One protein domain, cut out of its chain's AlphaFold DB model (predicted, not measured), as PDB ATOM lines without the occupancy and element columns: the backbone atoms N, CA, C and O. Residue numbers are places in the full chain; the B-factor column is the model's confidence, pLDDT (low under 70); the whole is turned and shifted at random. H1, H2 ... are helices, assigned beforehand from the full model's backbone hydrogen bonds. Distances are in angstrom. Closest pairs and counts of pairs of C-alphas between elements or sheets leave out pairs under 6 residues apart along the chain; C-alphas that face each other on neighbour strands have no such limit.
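AT A GLANCE: This is residues 72 to 137 of the 162 residues of an uncharacterized protein of Butyricicoccus sp. 1XD8-22 (UniProt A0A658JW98). One long helix, H1, is the hub of the domain, and three shorter helices pack on it: H3 runs along its later part, H2 crosses it steeply, and the short H4 is on it across from H3. Between H3 and H4 a long link, residues 117 to 129, swings out past the last residues of H1 and folds back to H4. The printed part has 66 residues, with four named helices in the order H1, H2, H3, H4 and no named strand; the class is all helix, and the helix packing is mostly crossed. The whole is compact, with a radius of gyration of the C-alphas of 11.6 A and spans of 38 by 25 by 15 A.

IN THESE COORDINATES: H1, residues 72 to 90, begins at C-alpha 72 at (11.527, -2.553, 18.358) and is 26.4 A long from first to last C-alpha. H2, residues 97 to 106, is 14.1 A long and begins at C-alpha 97 at (-7.115, -17.485, 30.616). H3, residues 108 to 116, is 12.4 A long. H4, residues 130 to 137, is 10.6 A long and ends at C-alpha 137 at (13.661, -17.298, 29.069).

HOW THE PARTS SIT: H1 touches H2 with residues 78 to 86 alone; the closest C-alphas, of Cys 82 and Leu 103, are 5.4 A apart. These two helices stand at a steep tilt of 54 degrees and run opposite ways. H1 touches H3 with residues 82 to 90 alone, at a shallow tilt of 21 degrees, the same way; the closest C-alphas, of Gln 90 and Ala 114, are 5.0 A apart. H1 touches H4 with residues 81 to 85 alone, at a steep tilt of 46 degrees, opposite ways; the closest C-alphas, of Asn 81 and Val 130, are 6.6 A apart. H2 and H3 touch at a steep tilt of 54 degrees, opposite ways, with the C-alphas of Arg 104 and Tyr 111 closest at 5.6 A. H2 and H4 are close but not clearly touching, about perpendicular at 88 degrees; their closest C-alphas, of Asp 99 and Val 130, are 6.8 A apart. H3 and H4 are apart. In H1, H2, H3 and H4 every pair of O i and N i+4 is within hydrogen-bond range.

THE WHOLE: The two C-alphas farthest apart are those of Met 72 and Arg 122, at 39.3 A. The printed part has no cut. The link from H1 to H2 is short, that from H2 to H3 is tight with 1 residue, Asp 107, and that from H3 to H4 is long with 13 residues. The mean pLDDT of the printed part is 86.7; it is 72 in H4, and residues 72, 136 and 137 are under 70.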
ATOM      1  N   MET A  72      11.879  -1.586  19.400       65.69
ATOM      2  CA  MET A  72      11.527  -2.553  18.358       65.69
ATOM      3  C   MET A  72      11.625  -3.987  18.882       65.69
ATOM      4  O   MET A  72      10.758  -4.811  18.606       65.69
ATOM      5  N   GLY A  73      12.639  -4.290  19.692       76.69
ATOM      6  CA  GLY A  73      12.798  -5.605  20.309       76.69
ATOM      7  C   GLY A  73      11.653  -5.972  21.262       76.69
ATOM      8  O   GLY A  73      11.239  -7.132  21.302       76.69
ATOM      9  N   ALA A  74      11.127  -5.012  22.025       79.56
ATOM     10  CA  ALA A  74       9.985  -5.235  22.915       79.56
ATOM     11  C   ALA A  74       8.676  -5.445  22.136       79.56
ATOM     12  O   ALA A  74       7.935  -6.389  22.421       79.56
ATOM     13  N   GLU A  75       8.429  -4.624  21.114       84.00
ATOM     14  CA  GLU A  75       7.247  -4.745  20.258       84.00
ATOM     15  C   GLU A  75       7.229  -6.081  19.502       84.00
ATOM     16  O   GLU A  75       6.225  -6.796  19.511       84.00
ATOM     17  N   LEU A  76       8.363  -6.488  18.924       87.00
ATOM     18  CA  LEU A  76       8.484  -7.768  18.224       87.00
ATOM     19  C   LEU A  76       8.254  -8.966  19.155       87.00
ATOM     20  O   LEU A  76       7.636  -9.951  18.746       87.00
ATOM     21  N   LYS A  77       8.698  -8.893  20.417       86.12
ATOM     22  CA  LYS A  77       8.414  -9.930  21.427       86.12
ATOM     23  C   LYS A  77       6.922 -10.011  21.737       86.12
ATOM     24  O   LYS A  77       6.363 -11.104  21.748       86.12
ATOM     25  N   GLN A  78       6.262  -8.873  21.936       88.38
ATOM     26  CA  GLN A  78       4.816  -8.826  22.153       88.38
ATOM     27  C   GLN A  78       4.053  -9.434  20.967       88.38
ATOM     28  O   GLN A  78       3.173 -10.276  21.170       88.38
ATOM     29  N   GLN A  79       4.429  -9.085  19.733       90.19
ATOM     30  CA  GLN A  79       3.835  -9.663  18.523       90.19
ATOM     31  C   GLN A  79       4.071 -11.179  18.432       90.19
ATOM     32  O   GLN A  79       3.142 -11.936  18.142       90.19
ATOM     33  N   TYR A  80       5.285 -11.646  18.735       91.25
ATOM     34  CA  TYR A  80       5.617 -13.071  18.756       91.25
ATOM     35  C   TYR A  80       4.757 -13.851  19.762       91.25
ATOM     36  O   TYR A  80       4.200 -14.900  19.422       91.25
ATOM     37  N   ASN A  81       4.581 -13.314  20.971       90.69
ATOM     38  CA  ASN A  81       3.769 -13.935  22.017       90.69
ATOM     39  C   ASN A  81       2.304 -14.026  21.583       90.69
ATOM     40  O   ASN A  81       1.694 -15.094  21.680       90.69
ATOM     41  N   CYS A  82       1.764 -12.940  21.022       92.50
ATOM     42  CA  CYS A  82       0.412 -12.915  20.471       92.50
ATOM     43  C   CYS A  82       0.230 -13.975  19.378       92.50
ATOM     44  O   CYS A  82      -0.737 -14.741  19.410       92.50
ATOM     45  N   LEU A  83       1.188 -14.095  18.454       93.69
ATOM     46  CA  LEU A  83       1.139 -15.077  17.373       93.69
ATOM     47  C   LEU A  83       1.209 -16.521  17.894       93.69
ATOM     48  O   LEU A  83       0.479 -17.395  17.414       93.69
ATOM     49  N   LYS A  84       2.051 -16.786  18.899       93.12
ATOM     50  CA  LYS A  84       2.177 -18.106  19.537       93.12
ATOM     51  C   LYS A  84       0.866 -18.514  20.213       93.12
ATOM     52  O   LYS A  84       0.420 -19.652  20.039       93.12
ATOM     53  N   ILE A  85       0.221 -17.587  20.923       92.69
ATOM     54  CA  ILE A  85      -1.089 -17.794  21.554       92.69
ATOM     55  C   ILE A  85      -2.163 -18.028  20.485       92.69
ATOM     56  O   ILE A  85      -2.867 -19.038  20.538       92.69
ATOM     57  N   ALA A  86      -2.245 -17.156  19.476       93.38
ATOM     58  CA  ALA A  86      -3.200 -17.271  18.377       93.38
ATOM     59  C   ALA A  86      -3.079 -18.625  17.665       93.38
ATOM     60  O   ALA A  86      -4.077 -19.308  17.459       93.38
ATOM     61  N   THR A  87      -1.856 -19.085  17.390       93.06
ATOM     62  CA  THR A  87      -1.608 -20.388  16.756       93.06
ATOM     63  C   THR A  87      -2.103 -21.554  17.620       93.06
ATOM     64  O   THR A  87      -2.635 -22.532  17.091       93.06
ATOM     65  N   ARG A  88      -1.949 -21.487  18.951       92.44
ATOM     66  CA  ARG A  88      -2.475 -22.516  19.868       92.44
ATOM     67  C   ARG A  88      -4.007 -22.555  19.835       92.44
ATOM     68  O   ARG A  88      -4.574 -23.643  19.749       92.44
ATOM     69  N   ILE A  89      -4.661 -21.389  19.815       91.94
ATOM     70  CA  ILE A  89      -6.123 -21.275  19.676       91.94
ATOM     71  C   ILE A  89      -6.578 -21.849  18.331       91.94
ATOM     72  O   ILE A  89      -7.473 -22.688  18.307       91.94
ATOM     73  N   GLN A  90      -5.929 -21.460  17.231       93.12
ATOM     74  CA  GLN A  90      -6.231 -21.941  15.879       93.12
ATOM     75  C   GLN A  90      -6.105 -23.457  15.767       93.12
ATOM     76  O   GLN A  90      -6.951 -24.117  15.177       93.12
ATOM     77  N   LYS A  91      -5.077 -24.035  16.393       90.12
ATOM     78  CA  LYS A  91      -4.889 -25.487  16.465       90.12
ATOM     79  C   LYS A  91      -5.970 -26.199  17.278       90.12
ATOM     80  O   LYS A  91      -5.968 -27.424  17.282       90.12
ATOM     81  N   GLY A  92      -6.854 -25.486  17.972       86.62
ATOM     82  CA  GLY A  92      -7.885 -26.085  18.816       86.62
ATOM     83  C   GLY A  92      -7.435 -26.417  20.229       86.62
ATOM     84  O   GLY A  92      -8.236 -26.942  21.004       86.62
ATOM     85  N   ASP A  93      -6.183 -26.114  20.576       88.56
ATOM     86  CA  ASP A  93      -5.614 -26.450  21.875       88.56
ATOM     87  C   ASP A  93      -6.153 -25.514  22.973       88.56
ATOM     88  O   ASP A  93      -6.636 -24.408  22.704       88.56
ATOM     89  N   LYS A  94      -6.089 -25.960  24.232       86.31
ATOM     90  CA  LYS A  94      -6.601 -25.193  25.372       86.31
ATOM     91  C   LYS A  94      -5.519 -24.244  25.876       86.31
ATOM     92  O   LYS A  94      -4.482 -24.664  26.388       86.31
ATOM     93  N   VAL A  95      -5.780 -22.954  25.688       89.06
ATOM     94  CA  VAL A  95      -4.915 -21.842  26.090       89.06
ATOM     95  C   VAL A  95      -5.372 -21.309  27.455       89.06
ATOM     96  O   VAL A  95      -6.582 -21.235  27.696       89.06
ATOM     97  N   PRO A  96      -4.451 -20.945  28.363       91.56
ATOM     98  CA  PRO A  96      -4.812 -20.416  29.672       91.56
ATOM     99  C   PRO A  96      -5.505 -19.049  29.574       91.56
ATOM    100  O   PRO A  96      -5.284 -18.268  28.651       91.56
ATOM    101  N   LEU A  97      -6.333 -18.731  30.574       90.75
ATOM    102  CA  LEU A  97      -7.115 -17.485  30.616       90.75
ATOM    103  C   LEU A  97      -6.246 -16.219  30.573       90.75
ATOM    104  O   LEU A  97      -6.672 -15.218  30.004       90.75
ATOM    105  N   LYS A  98      -5.041 -16.267  31.156       89.81
ATOM    106  CA  LYS A  98      -4.070 -15.161  31.144       89.81
ATOM    107  C   LYS A  98      -3.663 -14.805  29.708       89.81
ATOM    108  O   LYS A  98      -3.824 -13.660  29.302       89.81
ATOM    109  N   ASP A  99      -3.265 -15.805  28.924       91.19
ATOM    110  CA  ASP A  99      -2.879 -15.659  27.514       91.19
ATOM    111  C   ASP A  99      -4.052 -15.207  26.630       91.19
ATOM    112  O   ASP A  99      -3.877 -14.391  25.728       91.19
ATOM    113  N   LEU A 100      -5.270 -15.697  26.895       89.44
ATOM    114  CA  LEU A 100      -6.467 -15.276  26.156       89.44
ATOM    115  C   LEU A 100      -6.797 -13.794  26.371       89.44
ATOM    116  O   LEU A 100      -7.164 -13.112  25.415       89.44
ATOM    117  N   LYS A 101      -6.681 -13.304  27.612       93.19
ATOM    118  CA  LYS A 101      -6.858 -11.880  27.931       93.19
ATOM    119  C   LYS A 101      -5.760 -11.047  27.283       93.19
ATOM    120  O   LYS A 101      -6.069 -10.100  26.578       93.19
ATOM    121  N   TYR A 102      -4.508 -11.482  27.419       92.94
ATOM    122  CA  TYR A 102      -3.370 -10.801  26.811       92.94
ATOM    123  C   TYR A 102      -3.524 -10.643  25.296       92.94
ATOM    124  O   TYR A 102      -3.373  -9.542  24.781       92.94
ATOM    125  N   LEU A 103      -3.896 -11.714  24.584       94.44
ATOM    126  CA  LEU A 103      -4.123 -11.643  23.141       94.44
ATOM    127  C   LEU A 103      -5.276 -10.694  22.793       94.44
ATOM    128  O   LEU A 103      -5.173  -9.954  21.825       94.44
ATOM    129  N   ARG A 104      -6.361 -10.695  23.574       93.75
ATOM    130  CA  ARG A 104      -7.499  -9.793  23.354       93.75
ATOM    131  C   ARG A 104      -7.119  -8.326  23.544       93.75
ATOM    132  O   ARG A 104      -7.586  -7.503  22.767       93.75
ATOM    133  N   ASP A 105      -6.316  -8.021  24.556       93.31
ATOM    134  CA  ASP A 105      -5.952  -6.647  24.906       93.31
ATOM    135  C   ASP A 105      -4.845  -6.105  23.984       93.31
ATOM    136  O   ASP A 105      -4.877  -4.937  23.606       93.31
ATOM    137  N   ALA A 106      -3.893  -6.956  23.582       92.88
ATOM    138  CA  ALA A 106      -2.782  -6.587  22.704       92.88
ATOM    139  C   ALA A 106      -3.159  -6.573  21.212       92.88
ATOM    140  O   ALA A 106      -2.782  -5.646  20.499       92.88
ATOM    141  N   ASP A 107      -3.886  -7.587  20.729       93.25
ATOM    142  CA  ASP A 107      -4.365  -7.667  19.344       93.25
ATOM    143  C   ASP A 107      -5.764  -8.322  19.273       93.25
ATOM    144  O   ASP A 107      -5.913  -9.533  19.033       93.25
ATOM    145  N   PRO A 108      -6.832  -7.513  19.418       93.81
ATOM    146  CA  PRO A 108      -8.210  -7.991  19.338       93.81
ATOM    147  C   PRO A 108      -8.533  -8.679  18.005       93.81
ATOM    148  O   PRO A 108      -9.363  -9.595  17.949       93.81
ATOM    149  N   LYS A 109      -7.887  -8.250  16.913       94.12
ATOM    150  CA  LYS A 109      -8.128  -8.788  15.574       94.12
ATOM    151  C   LYS A 109      -7.542 -10.189  15.454       94.12
ATOM    152  O   LYS A 109      -8.229 -11.086  14.961       94.12
ATOM    153  N   ALA A 110      -6.319 -10.399  15.937       91.88
ATOM    154  CA  ALA A 110      -5.711 -11.725  15.990       91.88
ATOM    155  C   ALA A 110      -6.520 -12.684  16.869       91.88
ATOM    156  O   ALA A 110      -6.723 -13.831  16.470       91.88
ATOM    157  N   TYR A 111      -7.050 -12.217  18.005       94.19
ATOM    158  CA  TYR A 111      -7.951 -13.017  18.839       94.19
ATOM    159  C   TYR A 111      -9.185 -13.488  18.058       94.19
ATOM    160  O   TYR A 111      -9.461 -14.687  17.991       94.19
ATOM    161  N   MET A 112      -9.902 -12.559  17.421       94.50
ATOM    162  CA  MET A 112     -11.110 -12.880  16.659       94.50
ATOM    163  C   MET A 112     -10.815 -13.843  15.505       94.50
ATOM    164  O   MET A 112     -11.525 -14.834  15.334       94.50
ATOM    165  N   MET A 113      -9.743 -13.594  14.744       95.25
ATOM    166  CA  MET A 113      -9.345 -14.483  13.653       95.25
ATOM    167  C   MET A 113      -8.971 -15.874  14.159       95.25
ATOM    168  O   MET A 113      -9.369 -16.861  13.552       95.25
ATOM    169  N   ALA A 114      -8.246 -15.968  15.275       93.69
ATOM    170  CA  ALA A 114      -7.836 -17.247  15.837       93.69
ATOM    171  C   ALA A 114      -9.020 -18.098  16.311       93.69
ATOM    172  O   ALA A 114      -8.999 -19.317  16.153       93.69
ATOM    173  N   ILE A 115     -10.055 -17.462  16.868       92.94
ATOM    174  CA  ILE A 115     -11.300 -18.136  17.245       92.94
ATOM    175  C   ILE A 115     -12.081 -18.569  15.999       92.94
ATOM    176  O   ILE A 115     -12.567 -19.695  15.958       92.94
ATOM    177  N   ALA A 116     -12.161 -17.716  14.974       93.44
ATOM    178  CA  ALA A 116     -12.882 -18.018  13.737       93.44
ATOM    179  C   ALA A 116     -12.261 -19.183  12.946       93.44
ATOM    180  O   ALA A 116     -12.985 -19.974  12.349       93.44
ATOM    181  N   THR A 117     -10.931 -19.311  12.947       92.69
ATOM    182  CA  THR A 117     -10.213 -20.385  12.234       92.69
ATOM    183  C   THR A 117      -9.865 -21.582  13.124       92.69
ATOM    184  O   THR A 117      -9.127 -22.480  12.702       92.69
ATOM    185  N   ARG A 118     -10.397 -21.618  14.353       92.25
ATOM    186  CA  ARG A 118     -10.140 -22.673  15.334       92.25
ATOM    187  C   ARG A 118     -10.566 -24.042  14.813       92.25
ATOM    188  O   ARG A 118     -11.721 -24.261  14.472       92.25
ATOM    189  N   GLN A 119      -9.626 -24.979  14.820       87.69
ATOM    190  CA  GLN A 119      -9.865 -26.380  14.498       87.69
ATOM    191  C   GLN A 119     -10.428 -27.118  15.715       87.69
ATOM    192  O   GLN A 119      -9.931 -26.967  16.831       87.69
ATOM    193  N   GLU A 120     -11.441 -27.953  15.517       82.56
ATOM    194  CA  GLU A 120     -11.966 -28.810  16.579       82.56
ATOM    195  C   GLU A 120     -11.111 -30.078  16.693       82.56
ATOM    196  O   GLU A 120     -11.001 -30.871  15.758       82.56
ATOM    197  N   LYS A 121     -10.479 -30.282  17.854       81.06
ATOM    198  CA  LYS A 121      -9.683 -31.479  18.153       81.06
ATOM    199  C   LYS A 121     -10.394 -32.361  19.172       81.06
ATOM    200  O   LYS A 121     -10.855 -31.866  20.195       81.06
ATOM    201  N   ARG A 122     -10.380 -33.681  18.938       74.75
ATOM    202  CA  ARG A 122     -10.953 -34.693  19.853       74.75
ATOM    203  C   ARG A 122     -10.313 -34.681  21.247       74.75
ATOM    204  O   ARG A 122     -11.013 -34.848  22.235       74.75
ATOM    205  N   HIS A 123      -9.001 -34.453  21.320       76.62
ATOM    206  CA  HIS A 123      -8.260 -34.327  22.578       76.62
ATOM    207  C   HIS A 123      -7.392 -33.061  22.541       76.62
ATOM    208  O   HIS A 123      -6.267 -33.103  22.032       76.62
ATOM    209  N   PRO A 124      -7.911 -31.910  23.004       80.00
ATOM    210  CA  PRO A 124      -7.147 -30.672  23.034       80.00
ATOM    211  C   PRO A 124      -6.031 -30.766  24.077       80.00
ATOM    212  O   PRO A 124      -6.267 -31.124  25.230       80.00
ATOM    213  N   LYS A 125      -4.803 -30.419  23.680       82.94
ATOM    214  CA  LYS A 125      -3.672 -30.340  24.608       82.94
ATOM    215  C   LYS A 125      -3.796 -29.073  25.452       82.94
ATOM    216  O   LYS A 125      -4.085 -28.004  24.916       82.94
ATOM    217  N   GLU A 126      -3.555 -29.181  26.753       83.62
ATOM    218  CA  GLU A 126      -3.462 -28.017  27.633       83.62
ATOM    219  C   GLU A 126      -2.034 -27.463  27.606       83.62
ATOM    220  O   GLU A 126      -1.062 -28.199  27.798       83.62
ATOM    221  N   TRP A 127      -1.901 -26.169  27.321       81.69
ATOM    222  CA  TRP A 127      -0.607 -25.489  27.285       81.69
ATOM    223  C   TRP A 127      -0.398 -24.619  28.525       81.69
ATOM    224  O   TRP A 127      -1.343 -24.043  29.062       81.69
ATOM    225  N   LYS A 128       0.864 -24.488  28.949       80.38
ATOM    226  CA  LYS A 128       1.282 -23.500  29.952       80.38
ATOM    227  C   LYS A 128       1.298 -22.091  29.341       80.38
ATOM    228  O   LYS A 128       1.404 -21.948  28.121       80.38
ATOM    229  N   SER A 129       1.165 -21.080  30.199       82.38
ATOM    230  CA  SER A 129       1.183 -19.651  29.844       82.38
ATOM    231  C   SER A 129       2.424 -19.316  29.018       82.38
ATOM    232  O   SER A 129       3.542 -19.583  29.455       82.38
ATOM    233  N   VAL A 130       2.233 -18.755  27.821       79.75
ATOM    234  CA  VAL A 130       3.342 -18.283  26.974       79.75
ATOM    235  C   VAL A 130       4.123 -17.188  27.689       79.75
ATOM    236  O   VAL A 130       5.348 -17.190  27.655       79.75
ATOM    237  N   LEU A 131       3.415 -16.297  28.383       78.00
ATOM    238  CA  LEU A 131       4.025 -15.151  29.052       78.00
ATOM    239  C   LEU A 131       5.033 -15.582  30.122       78.00
ATOM    240  O   LEU A 131       6.117 -15.015  30.213       78.00
ATOM    241  N   ASP A 132       4.712 -16.641  30.866       77.19
ATOM    242  CA  ASP A 132       5.577 -17.146  31.935       77.19
ATOM    243  C   ASP A 132       6.815 -17.865  31.349       77.19
ATOM    244  O   ASP A 132       7.910 -17.793  31.906       77.19
ATOM    245  N   GLU A 133       6.666 -18.537  30.196       72.75
ATOM    246  CA  GLU A 133       7.785 -19.146  29.457       72.75
ATOM    247  C   GLU A 133       8.766 -18.078  28.944       72.75
ATOM    248  O   GLU A 133       9.984 -18.260  29.029       72.75
ATOM    249  N   ASP A 134       8.250 -16.964  28.421       71.50
ATOM    250  CA  ASP A 134       9.079 -15.887  27.880       71.50
ATOM    251  C   ASP A 134       9.762 -15.063  28.977       71.50
ATOM    252  O   ASP A 134      10.927 -14.696  28.811       71.50
ATOM    253  N   GLU A 135       9.106 -14.821  30.116       71.69
ATOM    254  CA  GLU A 135       9.736 -14.223  31.303       71.69
ATOM    255  C   GLU A 135      10.872 -15.110  31.839       71.69
ATOM    256  O   GLU A 135      11.983 -14.630  32.088       71.69
ATOM    257  N   ALA A 136      10.645 -16.424  31.946       62.94
ATOM    258  CA  ALA A 136      11.672 -17.372  32.375       62.94
ATOM    259  C   ALA A 136      12.868 -17.407  31.408       62.94
ATOM    260  O   ALA A 136      14.024 -17.431  31.841       62.94
ATOM    261  N   ARG A 137      12.612 -17.354  30.094       65.81
ATOM    262  CA  ARG A 137      13.661 -17.298  29.069       65.81
ATOM    263  C   ARG A 137      14.466 -16.002  29.139       65.81
ATOM    264  O   ARG A 137      15.680 -16.039  28.970       65.81
TER     265      ARG A 137